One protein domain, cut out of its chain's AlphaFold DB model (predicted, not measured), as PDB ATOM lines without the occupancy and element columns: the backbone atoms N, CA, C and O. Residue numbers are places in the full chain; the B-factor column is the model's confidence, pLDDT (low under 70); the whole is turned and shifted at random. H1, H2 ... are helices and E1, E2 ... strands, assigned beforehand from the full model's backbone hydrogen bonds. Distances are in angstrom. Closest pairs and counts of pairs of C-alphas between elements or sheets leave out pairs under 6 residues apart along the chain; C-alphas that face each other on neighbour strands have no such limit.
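What this domain is: This is residues 2 to 27 and 77 to 118 of the 118 residues of an uncharacterized protein of Microbacterium telephonicum (UniProt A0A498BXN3). One antiparallel sheet of four strands, made of two hairpins side by side, is strongly twisted and curled like part of a barrel, and two short helices, H1 and H2, sit next to its edge strand E4. The long strand E3 bends, pairing with E1 over its first part and with E4 over the rest. The 68 printed residues hold four named strands and two named helices, along the chain E1 E2 H1 H2 E3 E4, with the sheet's order E2, E1, E3, E4 and the class mixed, helices and strands. The whole is compact and rounded, with a radius of gyration of the C-alphas of 12.1 A and spans of 34 by 28 by 27 A.

How they stand to each other: Begin at residues 3 to 9, the inner strand E1, and then look at residues 19 to 23, the edge strand E2: they form a hairpin, antiparallel at 157 degrees, with N 6 and O 21 2.8 A apart. On the other side of E1 find E3, residues 96 to 105, antiparallel to it at 123 degrees, with N 5 and O 98 2.9 A apart. E3 bends by 51 degrees at residue 99; it pairs with E1 over 96 to 100, and over 100 to 105 with E4, residues 108 to 113. E3 and E4 form a hairpin, antiparallel at 150 degrees, with N 103 and O 110 2.8 A apart. E2 and E4 are apart. H1, residues 80 to 83, is on the sheet and only just at the sheet's level, with a height over the sheet of 3.6 A; its closest C-alphas to E4 are those of Val 80 and Trp 110, 4.2 A apart. H2, residues 86 to 90, is on the sheet at a height of 6.4 A, over none of the strands; its closest C-alphas to E4 are those of Thr 89 and Ile 111, 7.0 A apart. H1 and H2 meet only through their link. In H2 the O i to N i+4 pair is within hydrogen-bond range; H1 is too short for such a pair.

Where its parts are: Find C-alpha 3 at (34.445, -0.892, 4.420); from there E1 runs 19.1 A to C-alpha 9. E2 spans 13.5 A, H1 6.3 A and H2 5.8 A. C-alpha 96 at (45.806, -3.468, 11.779) begins E3, 27.2 A long, and E4 runs 16.4 A to C-alpha 113 at (39.477, -9.383, 4.148).

The domain as a whole: Look at Glu 13 and Gly 27 for the two C-alphas farthest apart, 37.5 A. Residues 28 to 76 are not printed, and C-alphas 27 and 77 are 12.9 A apart across this cut. Of the links printed whole, that from E1 to E2 is short and the others are tight. The mean pLDDT of the printed part is 77.9; 20 residues are under 70, among them 24 to 27, 77 to 83 and 116 to 118.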
ATOM      1  N   ALA A   2      34.483   2.158   0.797       67.44
ATOM      2  CA  ALA A   2      35.296   1.030   1.250       67.44
ATOM      3  C   ALA A   2      34.989   0.781   2.725       67.44
ATOM      4  O   ALA A   2      35.101   1.707   3.534       67.44
ATOM      5  N   HIS A   3      34.558  -0.435   3.044       78.31
ATOM      6  CA  HIS A   3      34.445  -0.892   4.420       78.31
ATOM      7  C   HIS A   3      35.818  -1.311   4.911       78.31
ATOM      8  O   HIS A   3      36.640  -1.812   4.140       78.31
ATOM      9  N   THR A   4      36.063  -1.100   6.195       84.75
ATOM     10  CA  THR A   4      37.281  -1.564   6.842       84.75
ATOM     11  C   THR A   4      36.945  -2.279   8.134       84.75
ATOM     12  O   THR A   4      35.970  -1.936   8.801       84.75
ATOM     13  N   VAL A   5      37.800  -3.205   8.534       85.75
ATOM     14  CA  VAL A   5      37.831  -3.730   9.895       85.75
ATOM     15  C   VAL A   5      39.174  -3.387  10.518       85.75
ATOM     16  O   VAL A   5      40.208  -3.497   9.864       85.75
ATOM     17  N   THR A   6      39.162  -2.928  11.760       90.25
ATOM     18  CA  THR A   6      40.367  -2.705  12.555       90.25
ATOM     19  C   THR A   6      40.430  -3.772  13.629       90.25
ATOM     20  O   THR A   6      39.576  -3.781  14.508       90.25
ATOM     21  N   ILE A   7      41.430  -4.650  13.572       91.31
ATOM     22  CA  ILE A   7      41.690  -5.645  14.616       91.31
ATOM     23  C   ILE A   7      42.443  -4.947  15.755       91.31
ATOM     24  O   ILE A   7      43.536  -4.409  15.553       91.31
ATOM     25  N   THR A   8      41.835  -4.918  16.940       92.38
ATOM     26  CA  THR A   8      42.299  -4.196  18.135       92.38
ATOM     27  C   THR A   8      42.930  -5.111  19.186       92.38
ATOM     28  O   THR A   8      43.774  -4.641  19.952       92.38
ATOM     29  N   SER A   9      42.598  -6.405  19.196       91.88
ATOM     30  CA  SER A   9      43.284  -7.430  19.994       91.88
ATOM     31  C   SER A   9      43.247  -8.795  19.306       91.88
ATOM     32  O   SER A   9      42.298  -9.107  18.591       91.88
ATOM     33  N   LEU A  10      44.287  -9.600  19.530       92.12
ATOM     34  CA  LEU A  10      44.373 -10.985  19.060       92.12
ATOM     35  C   LEU A  10      43.943 -11.941  20.186       92.12
ATOM     36  O   LEU A  10      44.098 -11.564  21.352       92.12
ATOM     37  N   PRO A  11      43.484 -13.160  19.855       89.31
ATOM     38  CA  PRO A  11      43.265 -14.216  20.836       89.31
ATOM     39  C   PRO A  11      44.518 -14.483  21.680       89.31
ATOM     40  O   PRO A  11      45.648 -14.442  21.180       89.31
ATOM     41  N   ASP A  12      44.320 -14.766  22.964       88.19
ATOM     42  CA  ASP A  12      45.379 -15.055  23.928       88.19
ATOM     43  C   ASP A  12      44.982 -16.177  24.903       88.19
ATOM     44  O   ASP A  12      43.972 -16.851  24.742       88.19
ATOM     45  N   GLU A  13      45.797 -16.419  25.931       86.94
ATOM     46  CA  GLU A  13      45.551 -17.474  26.926       86.94
ATOM     47  C   GLU A  13      44.269 -17.287  27.766       86.94
ATOM     48  O   GLU A  13      43.888 -18.185  28.522       86.94
ATOM     49  N   THR A  14      43.613 -16.131  27.656       85.94
ATOM     50  CA  THR A  14      42.404 -15.754  28.395       85.94
ATOM     51  C   THR A  14      41.167 -15.564  27.516       85.94
ATOM     52  O   THR A  14      40.061 -15.555  28.062       85.94
ATOM     53  N   THR A  15      41.327 -15.440  26.195       84.12
ATOM     54  CA  THR A  15      40.225 -15.273  25.237       84.12
ATOM     55  C   THR A  15      40.558 -15.900  23.889       84.12
ATOM     56  O   THR A  15      41.615 -15.635  23.323       84.12
ATOM     57  N   ASP A  16      39.632 -16.689  23.350       84.62
ATOM     58  CA  ASP A  16      39.743 -17.245  21.997       84.62
ATOM     59  C   ASP A  16      39.249 -16.252  20.919       84.62
ATOM     60  O   ASP A  16      39.483 -16.464  19.732       84.62
ATOM     61  N   ASP A  17      38.602 -15.156  21.332       86.38
ATOM     62  CA  ASP A  17      37.983 -14.166  20.441       86.38
ATOM     63  C   ASP A  17      38.953 -13.044  20.018       86.38
ATOM     64  O   ASP A  17      39.803 -12.591  20.797       86.38
ATOM     65  N   TYR A  18      38.768 -12.525  18.801       89.81
ATOM     66  CA  TYR A  18      39.433 -11.311  18.330       89.81
ATOM     67  C   TYR A  18      38.703 -10.063  18.844       89.81
ATOM     68  O   TYR A  18      37.476  -9.972  18.850       89.81
ATOM     69  N   GLY A  19      39.460  -9.023  19.198       88.81
ATOM     70  CA  GLY A  19      38.904  -7.681  19.364       88.81
ATOM     71  C   GLY A  19      38.942  -6.940  18.036       88.81
ATOM     72  O   GLY A  19      39.988  -6.909  17.385       88.81
ATOM     73  N   TYR A  20      37.834  -6.325  17.626       87.94
ATOM     74  CA  TYR A  20      37.769  -5.589  16.364       87.94
ATOM     75  C   TYR A  20      36.733  -4.458  16.365       87.94
ATOM     76  O   TYR A  20      35.776  -4.447  17.139       87.94
ATOM     77  N   GLU A  21      36.915  -3.506  15.452       85.81
ATOM     78  CA  GLU A  21      35.995  -2.400  15.192       85.81
ATOM     79  C   GLU A  21      35.765  -2.241  13.687       85.81
ATOM     80  O   GLU A  21      36.708  -2.229  12.895       85.81
ATOM     81  N   PHE A  22      34.510  -2.067  13.271       81.56
ATOM     82  CA  PHE A  22      34.200  -1.733  11.883       81.56
ATOM     83  C   PHE A  22      34.375  -0.235  11.625       81.56
ATOM     84  O   PHE A  22      33.864   0.610  12.362       81.56
ATOM     85  N   GLY A  23      35.084   0.080  10.546       74.75
ATOM     86  CA  GLY A  23      35.268   1.427  10.026       74.75
ATOM     87  C   GLY A  23      34.693   1.574   8.617       74.75
ATOM     88  O   GLY A  23      34.439   0.603   7.903       74.75
ATOM     89  N   GLY A  24      34.497   2.824   8.204       68.81
ATOM     90  CA  GLY A  24      33.921   3.170   6.908       68.81
ATOM     91  C   GLY A  24      32.802   4.199   7.032       68.81
ATOM     92  O   GLY A  24      32.351   4.553   8.122       68.81
ATOM     93  N   THR A  25      32.368   4.742   5.895       55.22
ATOM     94  CA  THR A  25      31.238   5.676   5.859       55.22
ATOM     95  C   THR A  25      29.938   4.881   5.818       55.22
ATOM     96  O   THR A  25      29.444   4.558   4.745       55.22
ATOM     97  N   HIS A  26      29.379   4.559   6.982       56.19
ATOM     98  CA  HIS A  26      28.028   4.005   7.069       56.19
ATOM     99  C   HIS A  26      27.035   5.171   7.081       56.19
ATOM    100  O   HIS A  26      27.139   6.073   7.915       56.19
ATOM    101  N   GLY A  27      26.086   5.201   6.144       49.06
ATOM    102  CA  GLY A  27      24.971   6.148   6.229       49.06
ATOM    103  C   GLY A  27      24.194   5.955   7.539       49.06
ATOM    104  O   GLY A  27      24.152   4.851   8.079       49.06
ATOM    105  N   LEU A  77      27.694  -5.892   7.488       67.00
ATOM    106  CA  LEU A  77      28.757  -6.024   8.506       67.00
ATOM    107  C   LEU A  77      28.267  -6.369   9.922       67.00
ATOM    108  O   LEU A  77      29.048  -6.839  10.738       67.00
ATOM    109  N   ARG A  78      26.993  -6.130  10.253       61.75
ATOM    110  CA  ARG A  78      26.425  -6.527  11.556       61.75
ATOM    111  C   ARG A  78      26.012  -7.996  11.641       61.75
ATOM    112  O   ARG A  78      25.833  -8.486  12.746       61.75
ATOM    113  N   PHE A  79      25.839  -8.653  10.500       62.00
ATOM    114  CA  PHE A  79      25.286 -10.004  10.379       62.00
ATOM    115  C   PHE A  79      26.328 -11.011   9.875       62.00
ATOM    116  O   PHE A  79      26.103 -12.210   9.925       62.00
ATOM    117  N   VAL A  80      27.502 -10.535   9.448       65.38
ATOM    118  CA  VAL A  80      28.605 -11.370   8.936       65.38
ATOM    119  C   VAL A  80      29.144 -12.375   9.953       65.38
ATOM    120  O   VAL A  80      29.743 -13.359   9.546       65.38
ATOM    121  N   PHE A  81      28.893 -12.154  11.248       68.19
ATOM    122  CA  PHE A  81      29.259 -13.086  12.319       68.19
ATOM    123  C   PHE A  81      28.117 -13.992  12.795       68.19
ATOM    124  O   PHE A  81      28.294 -14.740  13.752       68.19
ATOM    125  N   GLU A  82      26.941 -13.942  12.159       67.44
ATOM    126  CA  GLU A  82      25.872 -14.913  12.434       67.44
ATOM    127  C   GLU A  82      26.154 -16.269  11.769       67.44
ATOM    128  O   GLU A  82      25.781 -17.302  12.326       67.44
ATOM    129  N   SER A  83      26.843 -16.260  10.619       65.69
ATOM    130  CA  SER A  83      27.150 -17.457   9.821       65.69
ATOM    131  C   SER A  83      28.617 -17.902   9.896       65.69
ATOM    132  O   SER A  83      28.878 -19.103   9.885       65.69
ATOM    133  N   ARG A  84      29.583 -16.970   9.964       75.94
ATOM    134  CA  ARG A  84      31.026 -17.278  10.079       75.94
ATOM    135  C   ARG A  84      31.642 -16.534  11.251       75.94
ATOM    136  O   ARG A  84      31.463 -15.329  11.347       75.94
ATOM    137  N   GLY A  85      32.370 -17.223  12.127       80.88
ATOM    138  CA  GLY A  85      32.975 -16.597  13.306       80.88
ATOM    139  C   GLY A  85      34.077 -15.587  12.966       80.88
ATOM    140  O   GLY A  85      34.643 -15.585  11.871       80.88
ATOM    141  N   ASP A  86      34.425 -14.741  13.932       81.75
ATOM    142  CA  ASP A  86      35.573 -13.832  13.849       81.75
ATOM    143  C   ASP A  86      36.897 -14.590  13.699       81.75
ATOM    144  O   ASP A  86      37.722 -14.195  12.881       81.75
ATOM    145  N   ILE A  87      37.057 -15.727  14.383       84.50
ATOM    146  CA  ILE A  87      38.198 -16.635  14.199       84.50
ATOM    147  C   ILE A  87      38.325 -17.071  12.742       84.50
ATOM    148  O   ILE A  87      39.389 -16.926  12.159       84.50
ATOM    149  N   GLU A  88      37.250 -17.561  12.122       84.62
ATOM    150  CA  GLU A  88      37.291 -18.016  10.724       84.62
ATOM    151  C   GLU A  88      37.577 -16.871   9.747       84.62
ATOM    152  O   GLU A  88      38.106 -17.086   8.659       84.62
ATOM    153  N   THR A  89      37.213 -15.653  10.139       84.44
ATOM    154  CA  THR A  89      37.320 -14.455   9.309       84.44
ATOM    155  C   THR A  89      38.695 -13.793   9.411       84.44
ATOM    156  O   THR A  89      39.184 -13.239   8.425       84.44
ATOM    157  N   PHE A  90      39.312 -13.818  10.595       88.12
ATOM    158  CA  PHE A  90      40.556 -13.106  10.899       88.12
ATOM    159  C   PHE A  90      41.744 -14.023  11.179       88.12
ATOM    160  O   PHE A  90      42.809 -13.520  11.541       88.12
ATOM    161  N   ASP A  91      41.591 -15.341  11.018       87.69
ATOM    162  CA  ASP A  91      42.670 -16.298  11.250       87.69
ATOM    163  C   ASP A  91      43.955 -15.894  10.513       87.69
ATOM    164  O   ASP A  91      43.965 -15.642   9.309       87.69
ATOM    165  N   GLY A  92      45.054 -15.807  11.262       85.38
ATOM    166  CA  GLY A  92      46.363 -15.431  10.728       85.38
ATOM    167  C   GLY A  92      46.579 -13.934  10.473       85.38
ATOM    168  O   GLY A  92      47.696 -13.556  10.109       85.38
ATOM    169  N   LEU A  93      45.584 -13.071  10.704       89.31
ATOM    170  CA  LEU A  93      45.748 -11.624  10.568       89.31
ATOM    171  C   LEU A  93      46.431 -11.003  11.791       89.31
ATOM    172  O   LEU A  93      46.222 -11.389  12.942       89.31
ATOM    173  N   ALA A  94      47.256  -9.989  11.533       91.38
ATOM    174  CA  ALA A  94      47.893  -9.190  12.571       91.38
ATOM    175  C   ALA A  94      46.986  -8.033  13.026       91.38
ATOM    176  O   ALA A  94      45.943  -7.745  12.445       91.38
ATOM    177  N   LEU A  95      47.412  -7.314  14.067       93.00
ATOM    178  CA  LEU A  95      46.771  -6.050  14.432       93.00
ATOM    179  C   LEU A  95      46.917  -5.039  13.288       93.00
ATOM    180  O   LEU A  95      48.024  -4.803  12.797       93.00
ATOM    181  N   GLY A  96      45.814  -4.405  12.898       91.00
ATOM    182  CA  GLY A  96      45.806  -3.468  11.779       91.00
ATOM    183  C   GLY A  96      44.409  -3.147  11.269       91.00
ATOM    184  O   GLY A  96      43.417  -3.705  11.734       91.00
ATOM    185  N   THR A  97      44.342  -2.227  10.306       90.94
ATOM    186  CA  THR A  97      43.109  -1.885   9.589       90.94
ATOM    187  C   THR A  97      43.160  -2.475   8.191       90.94
ATOM    188  O   THR A  97      44.057  -2.151   7.413       90.94
ATOM    189  N   TYR A  98      42.164  -3.287   7.864       87.69
ATOM    190  CA  TYR A  98      42.077  -4.010   6.606       87.69
ATOM    191  C   TYR A  98      40.836  -3.588   5.822       87.69
ATOM    192  O   TYR A  98      39.770  -3.421   6.423       87.69
ATOM    193  N   PRO A  99      40.936  -3.410   4.493       86.00
ATOM    194  CA  PRO A  99      39.758  -3.270   3.655       86.00
ATOM    195  C   PRO A  99      38.985  -4.589   3.626       86.00
ATOM    196  O   PRO A  99      39.577  -5.664   3.554       86.00
ATOM    197  N   VAL A 100      37.659  -4.500   3.666       81.56
ATOM    198  CA  VAL A 100      36.780  -5.670   3.603       81.56
ATOM    199  C   VAL A 100      35.708  -5.477   2.546       81.56
ATOM    200  O   VAL A 100      35.254  -4.356   2.288       81.56
ATOM    201  N   ILE A 101      35.289  -6.588   1.956       77.12
ATOM    202  CA  ILE A 101      34.067  -6.669   1.161       77.12
ATOM    203  C   ILE A 101      33.064  -7.556   1.888       77.12
ATOM    204  O   ILE A 101      33.441  -8.482   2.603       77.12
ATOM    205  N   VAL A 102      31.788  -7.232   1.729       74.56
ATOM    206  CA  VAL A 102      30.682  -8.013   2.276       74.56
ATOM    207  C   VAL A 102      30.210  -8.980   1.200       74.56
ATOM    208  O   VAL A 102      29.988  -8.569   0.061       74.56
ATOM    209  N   CYS A 103      30.053 -10.245   1.571       70.25
ATOM    210  CA  CYS A 103      29.691 -11.333   0.677       70.25
ATOM    211  C   CYS A 103      28.411 -12.031   1.163       70.25
ATOM    212  O   CYS A 103      28.165 -12.114   2.368       70.25
ATOM    213  N   TRP A 104      27.616 -12.525   0.211       67.62
ATOM    214  CA  TRP A 104      26.365 -13.254   0.439       67.62
ATOM    215  C   TRP A 104      26.225 -14.396  -0.565       67.62
ATOM    216  O   TRP A 104      26.287 -14.169  -1.776       67.62
ATOM    217  N   GLU A 105      26.021 -15.608  -0.064       64.44
ATOM    218  CA  GLU A 105      25.775 -16.826  -0.846       64.44
ATOM    219  C   GLU A 105      24.999 -17.814   0.023       64.44
ATOM    220  O   GLU A 105      25.204 -17.843   1.230       64.44
ATOM    221  N   ASP A 106      24.108 -18.605  -0.581       70.81
ATOM    222  CA  ASP A 106      23.411 -19.721   0.081       70.81
ATOM    223  C   ASP A 106      22.771 -19.392   1.446       70.81
ATOM    224  O   ASP A 106      22.727 -20.225   2.343       70.81
ATOM    225  N   GLU A 107      22.207 -18.188   1.575       67.19
ATOM    226  CA  GLU A 107      21.587 -17.685   2.811       67.19
ATOM    227  C   GLU A 107      22.570 -17.348   3.958       67.19
ATOM    228  O   GLU A 107      22.122 -17.097   5.078       67.19
ATOM    229  N   ASP A 108      23.875 -17.237   3.672       67.19
ATOM    230  CA  ASP A 108      24.932 -16.906   4.635       67.19
ATOM    231  C   ASP A 108      25.698 -15.609   4.312       67.19
ATOM    232  O   ASP A 108      26.144 -15.376   3.184       67.19
ATOM    233  N   TRP A 109      25.903 -14.768   5.338       69.44
ATOM    234  CA  TRP A 109      26.707 -13.540   5.256       69.44
ATOM    235  C   TRP A 109      28.124 -13.780   5.766       69.44
ATOM    236  O   TRP A 109      28.319 -14.388   6.816       69.44
ATOM    237  N   TRP A 110      29.118 -13.213   5.086       79.81
ATOM    238  CA  TRP A 110      30.481 -13.119   5.612       79.81
ATOM    239  C   TRP A 110      31.209 -11.887   5.081       79.81
ATOM    240  O   TRP A 110      30.742 -11.219   4.154       79.81
ATOM    241  N   ILE A 111      32.358 -11.567   5.675       81.56
ATOM    242  CA  ILE A 111      33.294 -10.597   5.101       81.56
ATOM    243  C   ILE A 111      34.523 -11.304   4.564       81.56
ATOM    244  O   ILE A 111      35.009 -12.268   5.150       81.56
ATOM    245  N   GLU A 112      35.038 -10.794   3.456       84.88
ATOM    246  CA  GLU A 112      36.344 -11.179   2.943       84.88
ATOM    247  C   GLU A 112      37.320 -10.031   3.181       84.88
ATOM    248  O   GLU A 112      37.111  -8.902   2.714       84.88
ATOM    249  N   VAL A 113      38.386 -10.325   3.924       86.69
ATOM    250  CA  VAL A 113      39.477  -9.383   4.148       86.69
ATOM    251  C   VAL A 113      40.328  -9.309   2.888       86.69
ATOM    252  O   VAL A 113      40.870 -10.303   2.418       86.69
ATOM    253  N   GLN A 114      40.439  -8.110   2.329       85.50
ATOM    254  CA  GLN A 114      41.253  -7.862   1.150       85.50
ATOM    255  C   GLN A 114      42.695  -7.628   1.609       85.50
ATOM    256  O   GLN A 114      43.102  -6.498   1.898       85.50
ATOM    257  N   GLU A 115      43.473  -8.704   1.720       71.25
ATOM    258  CA  GLU A 115      44.908  -8.589   1.961       71.25
ATOM    259  C   GLU A 115      45.553  -7.897   0.757       71.25
ATOM    260  O   GLU A 115      45.394  -8.315  -0.394       71.25
ATOM    261  N   SER A 116      46.248  -6.783   1.007       55.91
ATOM    262  CA  SER A 116      46.997  -6.101  -0.045       55.91
ATOM    263  C   SER A 116      48.088  -7.052  -0.518       55.91
ATOM    264  O   SER A 116      49.058  -7.288   0.194       55.91
ATOM    265  N   THR A 117      47.899  -7.640  -1.695       43.53
ATOM    266  CA  THR A 117      48.928  -8.437  -2.355       43.53
ATOM    267  C   THR A 117      50.029  -7.465  -2.776       43.53
ATOM    268  O   THR A 117      49.834  -6.680  -3.705       43.53
ATOM    269  N   GLU A 118      51.137  -7.449  -2.031       37.78
ATOM    270  CA  GLU A 118      52.384  -6.798  -2.456       37.78
ATOM    271  C   GLU A 118      53.028  -7.536  -3.640       37.78
ATOM    272  O   GLU A 118      52.999  -8.791  -3.663       37.78
TER     273      GLU A 118